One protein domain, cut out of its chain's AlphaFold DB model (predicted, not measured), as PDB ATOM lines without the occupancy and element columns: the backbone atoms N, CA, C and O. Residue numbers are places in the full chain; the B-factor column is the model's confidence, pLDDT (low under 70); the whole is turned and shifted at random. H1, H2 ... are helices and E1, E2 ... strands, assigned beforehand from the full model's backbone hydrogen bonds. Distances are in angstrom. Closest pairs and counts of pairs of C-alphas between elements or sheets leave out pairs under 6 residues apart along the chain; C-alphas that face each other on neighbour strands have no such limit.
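This is residues 391 to 461 of the 480 residues of the protein "C2H2-type domain-containing protein" of Microthyrium microscopicum (UniProt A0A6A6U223). What does the model look like? A short strand hairpin, E1 and E2, packs on H1, and on another side H1 lies near H3 of a helical hairpin, H2 and H3. A loop of residues 418 to 430 links H1 to H2. What is it built of? The printed part has 71 residues, with named elements in the order E1, E2, H1, H2, H3; the strands are antiparallel and the class is mostly helix. How large is it? It is compact, with a radius of gyration of the C-alphas of 11.8 A and spans of 35 by 29 by 19 A.

How does the printed part begin? E1, residues 391 to 393, and E2, residues 402 to 404, form an antiparallel hairpin, with N 392 and O 403 2.9 A apart, within hydrogen-bond range. The closest C-alphas of E2 and H1, residues 407 to 417, are those of Phe 403 and Leu 410, 6.3 A apart. How do the helices stand? H2, residues 431 to 441, and H3, residues 444 to 459, form a helical hairpin and touch at a shallow tilt of 23 degrees, opposite ways; their closest C-alphas, of Leu 438 and Ala 447, are 5.4 A apart. H1 and H3 only just touch, with 3 pairs of C-alphas within 8 A, made by residues 450 to 454 of H3 alone; the closest are Arg 411 and Phe 450, 7.8 A, at a steep tilt of 40 degrees, the same way. H1 and H2 are apart. Are the helix backbones complete? Every O i to N i+4 pair is within hydrogen-bond range in H2 and H3, and 4 of 7 are in H1.

Where does E1 begin? C-alpha 391 is at (19.865, -9.222, -5.049); E1 measures 5.8 A and E2 6.5 A. How long are the helices, and where does H3 end? H1 measures 16.2 A, H2 15.8 A and H3 22.1 A, which ends with C-alpha 459 at (16.255, -30.393, 14.445).

How far does it reach? The two C-alphas farthest apart, of Thr 423 and Glu 445, are 35.3 A apart. Is it continuous? The printed part has no cut, and the link from H1 to H2, 13 residues, is long. Where is confidence low? The pLDDT is under 70 at residues 391, 396 to 398, 405, 419 to 432 and 461.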
ATOM      1  N   PHE A 391      21.150  -8.670  -5.493       65.12
ATOM      2  CA  PHE A 391      19.865  -9.222  -5.049       65.12
ATOM      3  C   PHE A 391      19.941 -10.733  -4.799       65.12
ATOM      4  O   PHE A 391      19.844 -11.542  -5.721       65.12
ATOM      5  N   TYR A 392      19.986 -11.142  -3.530       74.19
ATOM      6  CA  TYR A 392      19.807 -12.545  -3.156       74.19
ATOM      7  C   TYR A 392      18.341 -12.945  -3.358       74.19
ATOM      8  O   TYR A 392      17.480 -12.599  -2.547       74.19
ATOM      9  N   TYR A 393      18.034 -13.633  -4.457       75.62
ATOM     10  CA  TYR A 393      16.673 -14.056  -4.786       75.62
ATOM     11  C   TYR A 393      16.284 -15.369  -4.101       75.62
ATOM     12  O   TYR A 393      17.118 -16.227  -3.809       75.62
ATOM     13  N   CYS A 394      14.987 -15.535  -3.844       80.25
ATOM     14  CA  CYS A 394      14.420 -16.831  -3.510       80.25
ATOM     15  C   CYS A 394      14.125 -17.606  -4.814       80.25
ATOM     16  O   CYS A 394      13.335 -17.113  -5.617       80.25
ATOM     17  N   PRO A 395      14.707 -18.804  -5.021       72.50
ATOM     18  CA  PRO A 395      14.455 -19.682  -6.162       72.50
ATOM     19  C   PRO A 395      13.128 -20.444  -6.030       72.50
ATOM     20  O   PRO A 395      12.732 -21.135  -6.961       72.50
ATOM     21  N   ALA A 396      12.442 -20.354  -4.881       68.69
ATOM     22  CA  ALA A 396      11.158 -21.015  -4.696       68.69
ATOM     23  C   ALA A 396      10.120 -20.416  -5.671       68.69
ATOM     24  O   ALA A 396       9.922 -19.188  -5.663       68.69
ATOM     25  N   PRO A 397       9.437 -21.246  -6.481       64.12
ATOM     26  CA  PRO A 397       8.434 -20.790  -7.430       64.12
ATOM     27  C   PRO A 397       7.315 -20.050  -6.698       64.12
ATOM     28  O   PRO A 397       7.050 -20.278  -5.517       64.12
ATOM     29  N   ASN A 398       6.685 -19.103  -7.393       66.31
ATOM     30  CA  ASN A 398       5.645 -18.211  -6.864       66.31
ATOM     31  C   ASN A 398       6.078 -17.315  -5.682       66.31
ATOM     32  O   ASN A 398       5.280 -16.511  -5.204       66.31
ATOM     33  N   CYS A 399       7.332 -17.391  -5.213       78.06
ATOM     34  CA  CYS A 399       7.810 -16.545  -4.127       78.06
ATOM     35  C   CYS A 399       8.369 -15.205  -4.614       78.06
ATOM     36  O   CYS A 399       8.029 -14.174  -4.042       78.06
ATOM     37  N   GLY A 400       9.271 -15.212  -5.604       72.12
ATOM     38  CA  GLY A 400       9.833 -14.013  -6.256       72.12
ATOM     39  C   GLY A 400      10.638 -13.030  -5.381       72.12
ATOM     40  O   GLY A 400      11.208 -12.075  -5.904       72.12
ATOM     41  N   LYS A 401      10.695 -13.228  -4.055       77.62
ATOM     42  CA  LYS A 401      11.293 -12.284  -3.093       77.62
ATOM     43  C   LYS A 401      12.800 -12.131  -3.311       77.62
ATOM     44  O   LYS A 401      13.526 -13.120  -3.398       77.62
ATOM     45  N   ARG A 402      13.259 -10.877  -3.336       76.44
ATOM     46  CA  ARG A 402      14.661 -10.465  -3.492       76.44
ATOM     47  C   ARG A 402      15.144  -9.795  -2.204       76.44
ATOM     48  O   ARG A 402      14.416  -9.001  -1.618       76.44
ATOM     49  N   PHE A 403      16.364 -10.104  -1.773       76.12
ATOM     50  CA  PHE A 403      16.983  -9.542  -0.571       76.12
ATOM     51  C   PHE A 403      18.300  -8.863  -0.943       76.12
ATOM     52  O   PHE A 403      19.302  -9.533  -1.184       76.12
ATOM     53  N   GLN A 404      18.303  -7.534  -0.992       71.94
ATOM     54  CA  GLN A 404      19.492  -6.746  -1.317       71.94
ATOM     55  C   GLN A 404      20.593  -6.950  -0.254       71.94
ATOM     56  O   GLN A 404      20.313  -6.920   0.950       71.94
ATOM     57  N   GLY A 405      21.829  -7.216  -0.686       66.56
ATOM     58  CA  GLY A 405      23.049  -7.211   0.139       66.56
ATOM     59  C   GLY A 405      23.151  -8.235   1.286       66.56
ATOM     60  O   GLY A 405      24.126  -8.213   2.033       66.56
ATOM     61  N   ARG A 406      22.175  -9.139   1.509       72.56
ATOM     62  CA  ARG A 406      22.150  -9.995   2.723       72.56
ATOM     63  C   ARG A 406      21.792 -11.477   2.512       72.56
ATOM     64  O   ARG A 406      20.626 -11.861   2.645       72.56
ATOM     65  N   LYS A 407      22.822 -12.338   2.399       74.94
ATOM     66  CA  LYS A 407      22.722 -13.822   2.464       74.94
ATOM     67  C   LYS A 407      21.911 -14.319   3.682       74.94
ATOM     68  O   LYS A 407      21.168 -15.296   3.591       74.94
ATOM     69  N   ASP A 408      22.031 -13.648   4.832       79.25
ATOM     70  CA  ASP A 408      21.322 -14.026   6.066       79.25
ATOM     71  C   ASP A 408      19.814 -13.744   6.025       79.25
ATOM     72  O   ASP A 408      19.042 -14.543   6.555       79.25
ATOM     73  N   ASN A 409      19.383 -12.656   5.374       82.25
ATOM     74  CA  ASN A 409      17.957 -12.345   5.220       82.25
ATOM     75  C   ASN A 409      17.275 -13.429   4.377       82.25
ATOM     76  O   ASN A 409      16.206 -13.920   4.738       82.25
ATOM     77  N   LEU A 410      17.942 -13.861   3.301       80.31
ATOM     78  CA  LEU A 410      17.504 -14.992   2.490       80.31
ATOM     79  C   LEU A 410      17.435 -16.286   3.337       80.31
ATOM     80  O   LEU A 410      16.423 -16.985   3.294       80.31
ATOM     81  N   ARG A 411      18.439 -16.576   4.186       79.19
ATOM     82  CA  ARG A 411      18.415 -17.739   5.107       79.19
ATOM     83  C   ARG A 411      17.225 -17.723   6.061       79.19
ATOM     84  O   ARG A 411      16.640 -18.772   6.326       79.19
ATOM     85  N   GLU A 412      16.900 -16.566   6.629       81.50
ATOM     86  CA  GLU A 412      15.753 -16.424   7.525       81.50
ATOM     87  C   GLU A 412      14.430 -16.564   6.765       81.50
ATOM     88  O   GLU A 412      13.535 -17.278   7.220       81.50
ATOM     89  N   HIS A 413      14.342 -15.999   5.561       83.31
ATOM     90  CA  HIS A 413      13.187 -16.164   4.691       83.31
ATOM     91  C   HIS A 413      12.934 -17.631   4.303       83.31
ATOM     92  O   HIS A 413      11.782 -18.059   4.352       83.31
ATOM     93  N   PHE A 414      13.953 -18.448   4.014       77.19
ATOM     94  CA  PHE A 414      13.729 -19.874   3.720       77.19
ATOM     95  C   PHE A 414      13.030 -20.633   4.846       77.19
ATOM     96  O   PHE A 414      12.201 -21.502   4.582       77.19
ATOM     97  N   LYS A 415      13.258 -20.244   6.104       80.44
ATOM     98  CA  LYS A 415      12.523 -20.814   7.239       80.44
ATOM     99  C   LYS A 415      11.019 -20.548   7.153       80.44
ATOM    100  O   LYS A 415      10.264 -21.300   7.746       80.44
ATOM    101  N   THR A 416      10.561 -19.520   6.435       79.31
ATOM    102  CA  THR A 416       9.122 -19.264   6.228       79.31
ATOM    103  C   THR A 416       8.468 -20.251   5.261       79.31
ATOM    104  O   THR A 416       7.311 -20.591   5.474       79.31
ATOM    105  N   HIS A 417       9.211 -20.781   4.281       74.38
ATOM    106  CA  HIS A 417       8.747 -21.885   3.426       74.38
ATOM    107  C   HIS A 417       8.723 -23.198   4.216       74.38
ATOM    108  O   HIS A 417       7.710 -23.887   4.265       74.38
ATOM    109  N   LEU A 418       9.803 -23.482   4.956       70.62
ATOM    110  CA  LEU A 418       9.936 -24.675   5.805       70.62
ATOM    111  C   LEU A 418       8.991 -24.698   7.023       70.62
ATOM    112  O   LEU A 418       8.897 -25.714   7.706       70.62
ATOM    113  N   ARG A 419       8.316 -23.584   7.331       68.31
ATOM    114  CA  ARG A 419       7.339 -23.472   8.428       68.31
ATOM    115  C   ARG A 419       5.927 -23.925   8.053       68.31
ATOM    116  O   ARG A 419       5.133 -24.091   8.969       68.31
ATOM    117  N   GLY A 420       5.622 -24.109   6.763       59.69
ATOM    118  CA  GLY A 420       4.439 -24.844   6.293       59.69
ATOM    119  C   GLY A 420       3.096 -24.467   6.933       59.69
ATOM    120  O   GLY A 420       2.356 -25.355   7.346       59.69
ATOM    121  N   SER A 421       2.766 -23.175   7.046       44.78
ATOM    122  CA  SER A 421       1.432 -22.767   7.516       44.78
ATOM    123  C   SER A 421       0.441 -22.738   6.341       44.78
ATOM    124  O   SER A 421       0.715 -22.028   5.369       44.78
ATOM    125  N   PRO A 422      -0.708 -23.442   6.404       47.00
ATOM    126  CA  PRO A 422      -1.637 -23.578   5.273       47.00
ATOM    127  C   PRO A 422      -2.356 -22.275   4.882       47.00
ATOM    128  O   PRO A 422      -2.989 -22.212   3.835       47.00
ATOM    129  N   THR A 423      -2.246 -21.215   5.689       48.62
ATOM    130  CA  THR A 423      -2.753 -19.868   5.372       48.62
ATOM    131  C   THR A 423      -1.750 -19.011   4.588       48.62
ATOM    132  O   THR A 423      -2.069 -17.895   4.175       48.62
ATOM    133  N   SER A 424      -0.527 -19.504   4.373       50.81
ATOM    134  CA  SER A 424       0.531 -18.790   3.661       50.81
ATOM    135  C   SER A 424       0.542 -19.144   2.174       50.81
ATOM    136  O   SER A 424       0.677 -20.309   1.811       50.81
ATOM    137  N   ARG A 425       0.528 -18.130   1.296       52.78
ATOM    138  CA  ARG A 425       0.723 -18.305  -0.163       52.78
ATOM    139  C   ARG A 425       2.121 -18.834  -0.537       52.78
ATOM    140  O   ARG A 425       2.368 -19.157  -1.691       52.78
ATOM    141  N   ASN A 426       3.035 -18.918   0.429       55.44
ATOM    142  CA  ASN A 426       4.347 -19.550   0.308       55.44
ATOM    143  C   ASN A 426       4.237 -21.071   0.570       55.44
ATOM    144  O   ASN A 426       4.790 -21.576   1.547       55.44
ATOM    145  N   SER A 427       3.481 -21.791  -0.263       54.28
ATOM    146  CA  SER A 427       3.260 -23.234  -0.110       54.28
ATOM    147  C   SER A 427       4.430 -24.068  -0.645       54.28
ATOM    148  O   SER A 427       4.757 -23.969  -1.822       54.28
ATOM    149  N   ASN A 428       4.961 -24.948   0.208       60.34
ATOM    150  CA  ASN A 428       5.668 -26.193  -0.126       60.34
ATOM    151  C   ASN A 428       6.750 -26.111  -1.223       60.34
ATOM    152  O   ASN A 428       6.486 -26.388  -2.390       60.34
ATOM    153  N   PHE A 429       7.998 -25.864  -0.815       57.66
ATOM    154  CA  PHE A 429       9.184 -26.125  -1.641       57.66
ATOM    155  C   PHE A 429      10.136 -27.073  -0.906       57.66
ATOM    156  O   PHE A 429      10.209 -27.025   0.328       57.66
ATOM    157  N   SER A 430      10.830 -27.962  -1.623       61.78
ATOM    158  CA  SER A 430      11.614 -29.012  -0.969       61.78
ATOM    159  C   SER A 430      12.982 -28.507  -0.488       61.78
ATOM    160  O   SER A 430      13.581 -27.585  -1.046       61.78
ATOM    161  N   LEU A 431      13.507 -29.127   0.575       67.75
ATOM    162  CA  LEU A 431      14.873 -28.862   1.042       67.75
ATOM    163  C   LEU A 431      15.944 -29.160  -0.037       67.75
ATOM    164  O   LEU A 431      16.835 -28.324  -0.188       67.75
ATOM    165  N   PRO A 432      15.875 -30.275  -0.800       69.12
ATOM    166  CA  PRO A 432      16.807 -30.560  -1.893       69.12
ATOM    167  C   PRO A 432      16.939 -29.452  -2.945       69.12
ATOM    168  O   PRO A 432      18.064 -29.075  -3.258       69.12
ATOM    169  N   GLU A 433      15.832 -28.894  -3.446       70.31
ATOM    170  CA  GLU A 433      15.855 -27.863  -4.502       70.31
ATOM    171  C   GLU A 433      16.498 -26.549  -4.033       70.31
ATOM    172  O   GLU A 433      17.111 -25.820  -4.813       70.31
ATOM    173  N   PHE A 434      16.402 -26.239  -2.737       72.75
ATOM    174  CA  PHE A 434      17.165 -25.130  -2.180       72.75
ATOM    175  C   PHE A 434      18.659 -25.462  -2.036       72.75
ATOM    176  O   PHE A 434      19.514 -24.597  -2.236       72.75
ATOM    177  N   TYR A 435      19.000 -26.704  -1.692       72.62
ATOM    178  CA  TYR A 435      20.396 -27.109  -1.564       72.62
ATOM    179  C   TYR A 435      21.119 -27.146  -2.914       72.62
ATOM    180  O   TYR A 435      22.250 -26.672  -2.977       72.62
ATOM    181  N   THR A 436      20.486 -27.610  -3.999       78.00
ATOM    182  CA  THR A 436      21.076 -27.532  -5.349       78.00
ATOM    183  C   THR A 436      21.354 -26.084  -5.749       78.00
ATOM    184  O   THR A 436      22.482 -25.772  -6.118       78.00
ATOM    185  N   PHE A 437      20.391 -25.176  -5.552       76.06
ATOM    186  CA  PHE A 437      20.583 -23.739  -5.777       76.06
ATOM    187  C   PHE A 437      21.752 -23.145  -4.965       76.06
ATOM    188  O   PHE A 437      22.517 -22.331  -5.482       76.06
ATOM    189  N   LEU A 438      21.926 -23.552  -3.700       75.06
ATOM    190  CA  LEU A 438      23.072 -23.104  -2.900       75.06
ATOM    191  C   LEU A 438      24.411 -23.565  -3.478       75.06
ATOM    192  O   LEU A 438      25.345 -22.771  -3.493       75.06
ATOM    193  N   TYR A 439      24.511 -24.819  -3.921       78.19
ATOM    194  CA  TYR A 439      25.742 -25.359  -4.505       78.19
ATOM    195  C   TYR A 439      26.025 -24.838  -5.923       78.19
ATOM    196  O   TYR A 439      27.162 -24.907  -6.374       78.19
ATOM    197  N   GLU A 440      25.016 -24.297  -6.608       79.94
ATOM    198  CA  GLU A 440      25.160 -23.631  -7.907       79.94
ATOM    199  C   GLU A 440      25.642 -22.171  -7.772       79.94
ATOM    200  O   GLU A 440      26.386 -21.686  -8.622       79.94
ATOM    201  N   LYS A 441      25.208 -21.450  -6.723       72.19
ATOM    202  CA  LYS A 441      25.459 -19.999  -6.562       72.19
ATOM    203  C   LYS A 441      26.466 -19.614  -5.471       72.19
ATOM    204  O   LYS A 441      26.789 -18.433  -5.357       72.19
ATOM    205  N   PHE A 442      26.954 -20.559  -4.671       74.00
ATOM    206  CA  PHE A 442      27.953 -20.317  -3.623       74.00
ATOM    207  C   PHE A 442      29.000 -21.427  -3.591       74.00
ATOM    208  O   PHE A 442      28.706 -22.577  -3.914       74.00
ATOM    209  N   ASP A 443      30.204 -21.098  -3.117       82.44
ATOM    210  CA  ASP A 443      31.241 -22.095  -2.860       82.44
ATOM    211  C   ASP A 443      30.707 -23.237  -1.989       82.44
ATOM    212  O   ASP A 443      30.006 -23.022  -0.994       82.44
ATOM    213  N   HIS A 444      31.094 -24.464  -2.334       77.69
ATOM    214  CA  HIS A 444      30.598 -25.687  -1.701       77.69
ATOM    215  C   HIS A 444      30.739 -25.670  -0.164       77.69
ATOM    216  O   HIS A 444      29.866 -26.165   0.551       77.69
ATOM    217  N   GLU A 445      31.782 -25.028   0.370       82.62
ATOM    218  CA  GLU A 445      31.977 -24.866   1.815       82.62
ATOM    219  C   GLU A 445      31.022 -23.826   2.451       82.62
ATOM    220  O   GLU A 445      30.519 -24.043   3.556       82.62
ATOM    221  N   GLU A 446      30.713 -22.709   1.772       77.94
ATOM    222  CA  GLU A 446      29.677 -21.762   2.220       77.94
ATOM    223  C   GLU A 446      28.293 -22.416   2.203       77.94
ATOM    224  O   GLU A 446      27.544 -22.311   3.181       77.94
ATOM    225  N   ALA A 447      27.973 -23.121   1.117       79.44
ATOM    226  CA  ALA A 447      26.727 -23.856   0.958       79.44
ATOM    227  C   ALA A 447      26.562 -24.906   2.073       79.44
ATOM    228  O   ALA A 447      25.545 -24.893   2.768       79.44
ATOM    229  N   GLN A 448      27.587 -25.715   2.370       81.44
ATOM    230  CA  GLN A 448      27.572 -26.645   3.511       81.44
ATOM    231  C   GLN A 448      27.365 -25.938   4.864       81.44
ATOM    232  O   GLN A 448      26.523 -26.360   5.665       81.44
ATOM    233  N   LYS A 449      28.063 -24.821   5.126       83.88
ATOM    234  CA  LYS A 449      27.870 -24.001   6.343       83.88
ATOM    235  C   LYS A 449      26.434 -23.459   6.451       83.88
ATOM    236  O   LYS A 449      25.931 -23.255   7.561       83.88
ATOM    237  N   PHE A 450      25.763 -23.224   5.324       78.50
ATOM    238  CA  PHE A 450      24.374 -22.770   5.239       78.50
ATOM    239  C   PHE A 450      23.383 -23.923   5.481       78.50
ATOM    240  O   PHE A 450      22.492 -23.785   6.326       78.50
ATOM    241  N   VAL A 451      23.584 -25.068   4.818       79.50
ATOM    242  CA  VAL A 451      22.835 -26.328   4.989       79.50
ATOM    243  C   VAL A 451      22.833 -26.745   6.461       79.50
ATOM    244  O   VAL A 451      21.771 -26.871   7.072       79.50
ATOM    245  N   ALA A 452      24.014 -26.835   7.080       83.69
ATOM    246  CA  ALA A 452      24.163 -27.230   8.479       83.69
ATOM    247  C   ALA A 452      23.459 -26.267   9.458       83.69
ATOM    248  O   ALA A 452      22.956 -26.697  10.498       83.69
ATOM    249  N   LYS A 453      23.377 -24.964   9.139       82.50
ATOM    250  CA  LYS A 453      22.619 -23.978   9.936       82.50
ATOM    251  C   LYS A 453      21.101 -24.157   9.811       82.50
ATOM    252  O   LYS A 453      20.398 -23.912  10.791       82.50
ATOM    253  N   LEU A 454      20.586 -24.571   8.650       78.12
ATOM    254  CA  LEU A 454      19.161 -24.877   8.480       78.12
ATOM    255  C   LEU A 454      18.783 -26.217   9.115       78.12
ATOM    256  O   LEU A 454      17.808 -26.263   9.859       78.12
ATOM    257  N   GLN A 455      19.584 -27.266   8.916       79.56
ATOM    258  CA  GLN A 455      19.374 -28.577   9.544       79.56
ATOM    259  C   GLN A 455      19.369 -28.476  11.077       79.56
ATOM    260  O   GLN A 455      18.449 -28.977  11.719       79.56
ATOM    261  N   LYS A 456      20.324 -27.745  11.675       83.19
ATOM    262  CA  LYS A 456      20.344 -27.485  13.130       83.19
ATOM    263  C   LYS A 456      19.132 -26.683  13.614       83.19
ATOM    264  O   LYS A 456      18.678 -26.899  14.733       83.19
ATOM    265  N   TRP A 457      18.587 -25.779  12.796       79.44
ATOM    266  CA  TRP A 457      17.356 -25.054  13.129       79.44
ATOM    267  C   TRP A 457      16.100 -25.940  13.029       79.44
ATOM    268  O   TRP A 457      15.215 -25.817  13.872       79.44
ATOM    269  N   ALA A 458      16.034 -26.845  12.049       73.00
ATOM    270  CA  ALA A 458      14.935 -27.800  11.911       73.00
ATOM    271  C   ALA A 458      14.930 -28.820  13.065       73.00
ATOM    272  O   ALA A 458      13.920 -28.969  13.749       73.00
ATOM    273  N   ALA A 459      16.082 -29.442  13.344       74.38
ATOM    274  CA  ALA A 459      16.255 -30.393  14.445       74.38
ATOM    275  C   ALA A 459      16.051 -29.754  15.834       74.38
ATOM    276  O   ALA A 459      15.588 -30.414  16.758       74.38
ATOM    277  N   GLY A 460      16.346 -28.459  15.982       74.44
ATOM    278  CA  GLY A 460      16.156 -27.691  17.218       74.44
ATOM    279  C   GLY A 460      14.708 -27.294  17.540       74.44
ATOM    280  O   GLY A 460      14.512 -26.302  18.237       74.44
ATOM    281  N   GLY A 461      13.699 -28.004  17.020       62.09
ATOM    282  CA  GLY A 461      12.287 -27.758  17.338       62.09
ATOM    283  C   GLY A 461      11.725 -26.462  16.742       62.09
ATOM    284  O   GLY A 461      11.031 -25.712  17.424       62.09
TER     285      GLY A 461